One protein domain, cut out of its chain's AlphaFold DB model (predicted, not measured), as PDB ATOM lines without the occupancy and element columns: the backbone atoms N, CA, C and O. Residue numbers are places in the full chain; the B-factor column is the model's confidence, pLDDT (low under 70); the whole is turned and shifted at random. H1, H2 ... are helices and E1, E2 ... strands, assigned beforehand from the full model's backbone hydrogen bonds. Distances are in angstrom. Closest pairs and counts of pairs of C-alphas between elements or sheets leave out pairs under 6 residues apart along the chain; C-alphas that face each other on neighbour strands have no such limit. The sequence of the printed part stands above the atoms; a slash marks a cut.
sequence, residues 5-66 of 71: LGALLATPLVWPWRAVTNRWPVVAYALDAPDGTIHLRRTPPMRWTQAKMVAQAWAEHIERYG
ATOM      1  N   LEU A   5     218.106 144.822 190.898       56.59
ATOM      2  CA  LEU A   5     218.948 145.359 191.975       56.59
ATOM      3  C   LEU A   5     218.579 146.785 192.421       56.59
ATOM      4  O   LEU A   5     218.573 147.064 193.614       56.59
ATOM      5  N   GLY A   6     218.260 147.691 191.495       59.62
ATOM      6  CA  GLY A   6     217.839 149.058 191.811       59.62
ATOM      7  C   GLY A   6     216.482 149.096 192.513       59.62
ATOM      8  O   GLY A   6     216.297 149.871 193.447       59.62
ATOM      9  N   ALA A   7     215.556 148.208 192.135       58.75
ATOM     10  CA  ALA A   7     214.282 148.039 192.836       58.75
ATOM     11  C   ALA A   7     214.480 147.418 194.233       58.75
ATOM     12  O   ALA A   7     213.876 147.863 195.212       58.75
ATOM     13  N   LEU A   8     215.387 146.442 194.346       56.59
ATOM     14  CA  LEU A   8     215.778 145.829 195.616       56.59
ATOM     15  C   LEU A   8     216.464 146.820 196.560       56.59
ATOM     16  O   LEU A   8     216.127 146.808 197.732       56.59
ATOM     17  N   LEU A   9     217.345 147.705 196.078       57.78
ATOM     18  CA  LEU A   9     217.997 148.762 196.873       57.78
ATOM     19  C   LEU A   9     217.066 149.941 197.185       57.78
ATOM     20  O   LEU A   9     217.191 150.570 198.235       57.78
ATOM     21  N   ALA A  10     216.086 150.218 196.321       59.47
ATOM     22  CA  ALA A  10     215.045 151.196 196.613       59.47
ATOM     23  C   ALA A  10     214.137 150.727 197.759       59.47
ATOM     24  O   ALA A  10     213.687 151.543 198.553       59.47
ATOM     25  N   THR A  11     213.897 149.422 197.895       60.19
ATOM     26  CA  THR A  11     213.019 148.861 198.934       60.19
ATOM     27  C   THR A  11     213.472 149.217 200.369       60.19
ATOM     28  O   THR A  11     212.673 149.813 201.094       60.19
ATOM     29  N   PRO A  12     214.730 148.983 200.795       60.16
ATOM     30  CA  PRO A  12     215.208 149.324 202.131       60.16
ATOM     31  C   PRO A  12     215.428 150.820 202.346       60.16
ATOM     32  O   PRO A  12     215.597 151.207 203.488       60.16
ATOM     33  N   LEU A  13     215.424 151.673 201.313       61.78
ATOM     34  CA  LEU A  13     215.455 153.133 201.491       61.78
ATOM     35  C   LEU A  13     214.040 153.718 201.588       61.78
ATOM     36  O   LEU A  13     213.749 154.566 202.432       61.78
ATOM     37  N   VAL A  14     213.140 153.244 200.727       62.22
ATOM     38  CA  VAL A  14     211.762 153.729 200.614       62.22
ATOM     39  C   VAL A  14     210.935 153.315 201.825       62.22
ATOM     40  O   VAL A  14     210.112 154.106 202.273       62.22
ATOM     41  N   TRP A  15     211.146 152.122 202.384       63.81
ATOM     42  CA  TRP A  15     210.437 151.666 203.584       63.81
ATOM     43  C   TRP A  15     210.722 152.517 204.833       63.81
ATOM     44  O   TRP A  15     209.761 153.039 205.402       63.81
ATOM     45  N   PRO A  16     211.983 152.740 205.255       61.06
ATOM     46  CA  PRO A  16     212.272 153.609 206.388       61.06
ATOM     47  C   PRO A  16     211.947 155.066 206.081       61.06
ATOM     48  O   PRO A  16     211.405 155.740 206.948       61.06
ATOM     49  N   TRP A  17     212.157 155.559 204.855       66.81
ATOM     50  CA  TRP A  17     211.710 156.907 204.495       66.81
ATOM     51  C   TRP A  17     210.187 157.062 204.615       66.81
ATOM     52  O   TRP A  17     209.726 158.063 205.160       66.81
ATOM     53  N   ARG A  18     209.393 156.069 204.187       62.72
ATOM     54  CA  ARG A  18     207.927 156.035 204.370       62.72
ATOM     55  C   ARG A  18     207.515 155.912 205.833       62.72
ATOM     56  O   ARG A  18     206.523 156.525 206.227       62.72
ATOM     57  N   ALA A  19     208.270 155.162 206.633       62.97
ATOM     58  CA  ALA A  19     208.059 155.066 208.073       62.97
ATOM     59  C   ALA A  19     208.335 156.413 208.771       62.97
ATOM     60  O   ALA A  19     207.521 156.853 209.578       62.97
ATOM     61  N   VAL A  20     209.416 157.108 208.396       65.94
ATOM     62  CA  VAL A  20     209.826 158.406 208.962       65.94
ATOM     63  C   VAL A  20     208.907 159.544 208.510       65.94
ATOM     64  O   VAL A  20     208.456 160.339 209.328       65.94
ATOM     65  N   THR A  21     208.585 159.626 207.218       68.94
ATOM     66  CA  THR A  21     207.703 160.687 206.691       68.94
ATOM     67  C   THR A  21     206.225 160.423 206.951       68.94
ATOM     68  O   THR A  21     205.406 161.319 206.738       68.94
ATOM     69  N   ASN A  22     205.870 159.218 207.413       72.75
ATOM     70  CA  ASN A  22     204.500 158.803 207.699       72.75
ATOM     71  C   ASN A  22     203.541 159.105 206.529       72.75
ATOM     72  O   ASN A  22     202.385 159.459 206.739       72.75
ATOM     73  N   ARG A  23     204.034 159.023 205.287       75.81
ATOM     74  CA  ARG A  23     203.287 159.330 204.062       75.81
ATOM     75  C   ARG A  23     203.056 158.052 203.269       75.81
ATOM     76  O   ARG A  23     203.950 157.535 202.605       75.81
ATOM     77  N   TRP A  24     201.821 157.577 203.317       76.31
ATOM     78  CA  TRP A  24     201.380 156.314 202.751       76.31
ATOM     79  C   TRP A  24     200.314 156.563 201.683       76.31
ATOM     80  O   TRP A  24     199.220 157.023 202.004       76.31
ATOM     81  N   PRO A  25     200.617 156.319 200.399       76.94
ATOM     82  CA  PRO A  25     199.595 156.207 199.368       76.94
ATOM     83  C   PRO A  25     198.920 154.831 199.450       76.94
ATOM     84  O   PRO A  25     199.602 153.820 199.631       76.94
ATOM     85  N   VAL A  26     197.603 154.794 199.261       74.75
ATOM     86  CA  VAL A  26     196.828 153.556 199.085       74.75
ATOM     87  C   VAL A  26     196.705 153.287 197.589       74.75
ATOM     88  O   VAL A  26     196.474 154.218 196.813       74.75
ATOM     89  N   VAL A  27     196.913 152.037 197.177       76.00
ATOM     90  CA  VAL A  27     196.859 151.613 195.773       76.00
ATOM     91  C   VAL A  27     195.968 150.382 195.664       76.00
ATOM     92  O   VAL A  27     196.130 149.455 196.452       76.00
ATOM     93  N   ALA A  28     195.063 150.372 194.689       75.88
ATOM     94  CA  ALA A  28     194.270 149.212 194.303       75.88
ATOM     95  C   ALA A  28     194.501 148.904 192.824       75.88
ATOM     96  O   ALA A  28     194.605 149.815 191.997       75.88
ATOM     97  N   TYR A  29     194.580 147.613 192.520       71.81
ATOM     98  CA  TYR A  29     194.717 147.080 191.174       71.81
ATOM     99  C   TYR A  29     193.417 146.350 190.852       71.81
ATOM    100  O   TYR A  29     193.094 145.375 191.526       71.81
ATOM    101  N   ALA A  30     192.667 146.820 189.858       67.75
ATOM    102  CA  ALA A  30     191.570 146.037 189.307       67.75
ATOM    103  C   ALA A  30     192.145 145.148 188.198       67.75
ATOM    104  O   ALA A  30     192.654 145.654 187.195       67.75
ATOM    105  N   LEU A  31     192.138 143.836 188.439       64.88
ATOM    106  CA  LEU A  31     192.645 142.821 187.510       64.88
ATOM    107  C   LEU A  31     191.597 142.417 186.463       64.88
ATOM    108  O   LEU A  31     191.964 141.865 185.434       64.88
ATOM    109  N   ASP A  32     190.325 142.730 186.715       59.94
ATOM    110  CA  ASP A  32     189.171 142.220 185.966       59.94
ATOM    111  C   ASP A  32     188.575 143.267 185.010       59.94
ATOM    112  O   ASP A  32     187.364 143.378 184.823       59.94
ATOM    113  N   ALA A  33     189.432 144.109 184.430       60.00
ATOM    114  CA  ALA A  33     188.979 145.029 183.397       60.00
ATOM    115  C   ALA A  33     188.646 144.232 182.123       60.00
ATOM    116  O   ALA A  33     189.491 143.449 181.678       60.00
ATOM    117  N   PRO A  34     187.485 144.459 181.485       59.91
ATOM    118  CA  PRO A  34     187.073 143.725 180.284       59.91
ATOM    119  C   PRO A  34     188.060 143.871 179.111       59.91
ATOM    120  O   PRO A  34     188.128 142.993 178.257       59.91
ATOM    121  N   ASP A  35     188.882 144.925 179.115       65.75
ATOM    122  CA  ASP A  35     189.932 145.178 178.120       65.75
ATOM    123  C   ASP A  35     191.291 144.526 178.459       65.75
ATOM    124  O   ASP A  35     192.307 144.844 177.841       65.75
ATOM    125  N   GLY A  36     191.373 143.675 179.492       60.66
ATOM    126  CA  GLY A  36     192.637 143.070 179.946       60.66
ATOM    127  C   GLY A  36     193.656 144.084 180.489       60.66
ATOM    128  O   GLY A  36     194.834 143.769 180.669       60.66
ATOM    129  N   THR A  37     193.218 145.320 180.741       62.56
ATOM    130  CA  THR A  37     194.065 146.422 181.201       62.56
ATOM    131  C   THR A  37     194.044 146.496 182.723       62.56
ATOM    132  O   THR A  37     192.995 146.673 183.330       62.56
ATOM    133  N   ILE A  38     195.207 146.420 183.371       65.88
ATOM    134  CA  ILE A  38     195.289 146.592 184.828       65.88
ATOM    135  C   ILE A  38     194.967 148.052 185.165       65.88
ATOM    136  O   ILE A  38     195.786 148.948 184.932       65.88
ATOM    137  N   HIS A  39     193.796 148.310 185.748       66.06
ATOM    138  CA  HIS A  39     193.469 149.651 186.223       66.06
ATOM    139  C   HIS A  39     194.111 149.882 187.589       66.06
ATOM    140  O   HIS A  39     193.689 149.339 188.612       66.06
ATOM    141  N   LEU A  40     195.152 150.717 187.595       72.56
ATOM    142  CA  LEU A  40     195.817 151.176 188.805       72.56
ATOM    143  C   LEU A  40     195.119 152.424 189.344       72.56
ATOM    144  O   LEU A  40     195.176 153.490 188.730       72.56
ATOM    145  N   ARG A  41     194.518 152.322 190.532       75.69
ATOM    146  CA  ARG A  41     194.013 153.484 191.273       75.69
ATOM    147  C   ARG A  41     194.899 153.766 192.471       75.69
ATOM    148  O   ARG A  41     195.173 152.878 193.271       75.69
ATOM    149  N   ARG A  42     195.342 155.017 192.604       79.12
ATOM    150  CA  ARG A  42     196.244 155.464 193.671       79.12
ATOM    151  C   ARG A  42     195.740 156.747 194.318       79.12
ATOM    152  O   ARG A  42     195.414 157.707 193.626       79.12
ATOM    153  N   THR A  43     195.758 156.788 195.646       78.94
ATOM    154  CA  THR A  43     195.508 158.014 196.410       78.94
ATOM    155  C   THR A  43     196.785 158.839 196.604       78.94
ATOM    156  O   THR A  43     197.900 158.290 196.590       78.94
ATOM    157  N   PRO A  44     196.664 160.171 196.773       79.94
ATOM    158  CA  PRO A  44     197.797 160.993 197.181       79.94
ATOM    159  C   PRO A  44     198.360 160.510 198.532       79.94
ATOM    160  O   PRO A  44     197.608 159.974 199.350       79.94
ATOM    161  N   PRO A  45     199.672 160.678 198.791       78.81
ATOM    162  CA  PRO A  45     200.281 160.230 200.040       78.81
ATOM    163  C   PRO A  45     199.625 160.913 201.245       78.81
ATOM    164  O   PRO A  45     199.605 162.140 201.320       78.81
ATOM    165  N   MET A  46     199.132 160.125 202.197       83.19
ATOM    166  CA  MET A  46     198.451 160.611 203.404       83.19
ATOM    167  C   MET A  46     199.058 160.000 204.671       83.19
ATOM    168  O   MET A  46     199.924 159.132 204.581       83.19
ATOM    169  N   ARG A  47     198.641 160.451 205.860       83.88
ATOM    170  CA  ARG A  47     199.150 159.876 207.121       83.88
ATOM    171  C   ARG A  47     198.789 158.394 207.223       83.88
ATOM    172  O   ARG A  47     197.722 158.014 206.756       83.88
ATOM    173  N   TRP A  48     199.612 157.569 207.878       78.19
ATOM    174  CA  TRP A  48     199.342 156.127 208.037       78.19
ATOM    175  C   TRP A  48     197.926 155.819 208.539       78.19
ATOM    176  O   TRP A  48     197.253 154.945 208.003       78.19
ATOM    177  N   THR A  49     197.440 156.565 209.533       82.00
ATOM    178  CA  THR A  49     196.086 156.385 210.078       82.00
ATOM    179  C   THR A  49     194.999 156.654 209.037       82.00
ATOM    180  O   THR A  49     194.065 155.867 208.919       82.00
ATOM    181  N   GLN A  50     195.154 157.710 208.232       82.94
ATOM    182  CA  GLN A  50     194.248 158.013 207.121       82.94
ATOM    183  C   GLN A  50     194.347 156.954 206.022       82.94
ATOM    184  O   GLN A  50     193.325 156.478 205.542       82.94
ATOM    185  N   ALA A  51     195.563 156.525 205.672       82.06
ATOM    186  CA  ALA A  51     195.781 155.486 204.674       82.06
ATOM    187  C   ALA A  51     195.121 154.165 205.090       82.06
ATOM    188  O   ALA A  51     194.499 153.508 204.264       82.06
ATOM    189  N   LYS A  52     195.188 153.805 206.378       81.88
ATOM    190  CA  LYS A  52     194.526 152.615 206.920       81.88
ATOM    191  C   LYS A  52     193.001 152.714 206.831       81.88
ATOM    192  O   LYS A  52     192.372 151.760 206.388       81.88
ATOM    193  N   MET A  53     192.419 153.859 207.198       84.44
ATOM    194  CA  MET A  53     190.973 154.088 207.059       84.44
ATOM    195  C   MET A  53     190.524 154.000 205.597       84.44
ATOM    196  O   MET A  53     189.535 153.344 205.294       84.44
ATOM    197  N   VAL A  54     191.274 154.622 204.684       83.69
ATOM    198  CA  VAL A  54     190.980 154.581 203.247       83.69
ATOM    199  C   VAL A  54     191.114 153.163 202.703       83.69
ATOM    200  O   VAL A  54     190.251 152.730 201.952       83.69
ATOM    201  N   ALA A  55     192.141 152.414 203.111       82.75
ATOM    202  CA  ALA A  55     192.307 151.019 202.714       82.75
ATOM    203  C   ALA A  55     191.144 150.139 203.197       82.75
ATOM    204  O   ALA A  55     190.662 149.310 202.434       82.75
ATOM    205  N   GLN A  56     190.659 150.342 204.428       82.94
ATOM    206  CA  GLN A  56     189.483 149.631 204.942       82.94
ATOM    207  C   GLN A  56     188.207 150.002 204.183       82.94
ATOM    208  O   GLN A  56     187.471 149.113 203.773       82.94
ATOM    209  N   ALA A  57     187.980 151.293 203.927       84.31
ATOM    210  CA  ALA A  57     186.833 151.747 203.143       84.31
ATOM    211  C   ALA A  57     186.865 151.202 201.705       84.31
ATOM    212  O   ALA A  57     185.835 150.832 201.150       84.31
ATOM    213  N   TRP A  58     188.054 151.123 201.100       83.31
ATOM    214  CA  TRP A  58     188.238 150.527 199.778       83.31
ATOM    215  C   TRP A  58     187.979 149.024 199.795       83.31
ATOM    216  O   TRP A  58     187.337 148.535 198.877       83.31
ATOM    217  N   ALA A  59     188.432 148.307 200.827       82.94
ATOM    218  CA  ALA A  59     188.155 146.881 200.972       82.94
ATOM    219  C   ALA A  59     186.646 146.610 201.060       82.94
ATOM    220  O   ALA A  59     186.144 145.784 200.307       82.94
ATOM    221  N   GLU A  60     185.919 147.363 201.892       84.44
ATOM    222  CA  GLU A  60     184.462 147.216 202.022       84.44
ATOM    223  C   GLU A  60     183.728 147.563 200.714       84.44
ATOM    224  O   GLU A  60     182.766 146.900 200.328       84.44
ATOM    225  N   HIS A  61     184.188 148.593 199.997       81.50
ATOM    226  CA  HIS A  61     183.601 148.974 198.716       81.50
ATOM    227  C   HIS A  61     183.858 147.921 197.628       81.50
ATOM    228  O   HIS A  61     182.932 147.552 196.912       81.50
ATOM    229  N   ILE A  62     185.077 147.383 197.542       79.69
ATOM    230  CA  ILE A  62     185.420 146.308 196.600       79.69
ATOM    231  C   ILE A  62     184.640 145.034 196.933       79.69
ATOM    232  O   ILE A  62     184.147 144.375 196.026       79.69
ATOM    233  N   GLU A  63     184.472 144.698 198.212       80.88
ATOM    234  CA  GLU A  63     183.672 143.541 198.632       80.88
ATOM    235  C   GLU A  63     182.198 143.682 198.221       80.88
ATOM    236  O   GLU A  63     181.566 142.707 197.821       80.88
ATOM    237  N   ARG A  64     181.652 144.904 198.269       82.38
ATOM    238  CA  ARG A  64     180.247 145.177 197.941       82.38
ATOM    239  C   ARG A  64     179.976 145.365 196.444       82.38
ATOM    240  O   ARG A  64     178.903 144.984 195.986       82.38
ATOM    241  N   TYR A  65     180.902 145.970 195.702       80.88
ATOM    242  CA  TYR A  65     180.687 146.406 194.313       80.88
ATOM    243  C   TYR A  65     181.638 145.758 193.300       80.88
ATOM    244  O   TYR A  65     181.473 145.953 192.102       80.88
ATOM    245  N   GLY A  66     182.630 144.991 193.754       73.19
ATOM    246  CA  GLY A  66     183.623 144.344 192.893       73.19
ATOM    247  C   GLY A  66     184.674 145.294 192.308       73.19
ATOM    248  O   GLY A  66     185.590 144.840 191.627       73.19
TER     249      GLY A  66
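AT A GLANCE: This is residues 5 to 66 of the 71 residues of an uncharacterized protein of Micromonospora auratinigra (UniProt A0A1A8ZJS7). A slender two-stranded hairpin, E1 and E2, and a helix, H2, make an open V, with H2 folding back from the hairpin's open end to run on the E1 side of it. Helix H1 lies beyond that open end, and its residues 5 to 17 stick out free of the rest. The printed part has 62 residues, with two named helices and two named strands in the order H1, E1, E2, H2; the sheet, in the order E1 - E2, is antiparallel, and the class is mostly helix. The whole is loose, with a radius of gyration of the C-alphas of 14.3 A, and flat, spanning 36 by 30 by 15 A.

IN THESE COORDINATES: H1 is residues 5 to 21, 24.0 A from first to last C-alpha, and begins with C-alpha 5 at (218.948, 145.359, 191.975). It has a kink of 29 degrees near residue 13. E1 is residues 27 to 30, 10.0 A long, with C-alpha 27 at (196.859, 151.613, 195.773). E2 is residues 39 to 42, 9.8 A long. H2 is residues 48 to 65, 25.1 A long, and ends with C-alpha 65 at (180.687, 146.406, 194.313).

HOW THE PARTS SIT: E1 and E2 form a hairpin, antiparallel, with 164 degrees between their N-to-C directions. The C-alphas of Val 27 and Arg 42 face each other at 4.4 A, and those of Ala 30 and His 39 at 5.1 A. N 28 and O 41 are within hydrogen-bond range at 2.9 A, as are N 30 and O 39 at 3.0 A. Outside the named strands, residues 23 to 24 pair with residues 46 to 47, antiparallel. H2 and E1 are near each other, with 9 pairs of C-alphas within 10 A, made by residues 51 to 62 of H2. H1 is apart from E2 and from H2. In H2 every O i to N i+4 pair is within hydrogen-bond range; in H1, 10 of 13 are.

THE WHOLE: The two C-alphas farthest apart are those of Val 20 and Pro 34, 39.4 A. Without residues 5 to 17, which stand free, the body has 49 residues and spans 39 by 21 by 13 A. The printed part has no cut. The links H1 to E1 and E2 to H2 are tight, with 5 residues each, and the link E1 to E2 is short, with 8; no link is long. The mean pLDDT of the printed part is 72.0, and 27 residues are under 70, namely residues 5 to 21 and 30 to 39.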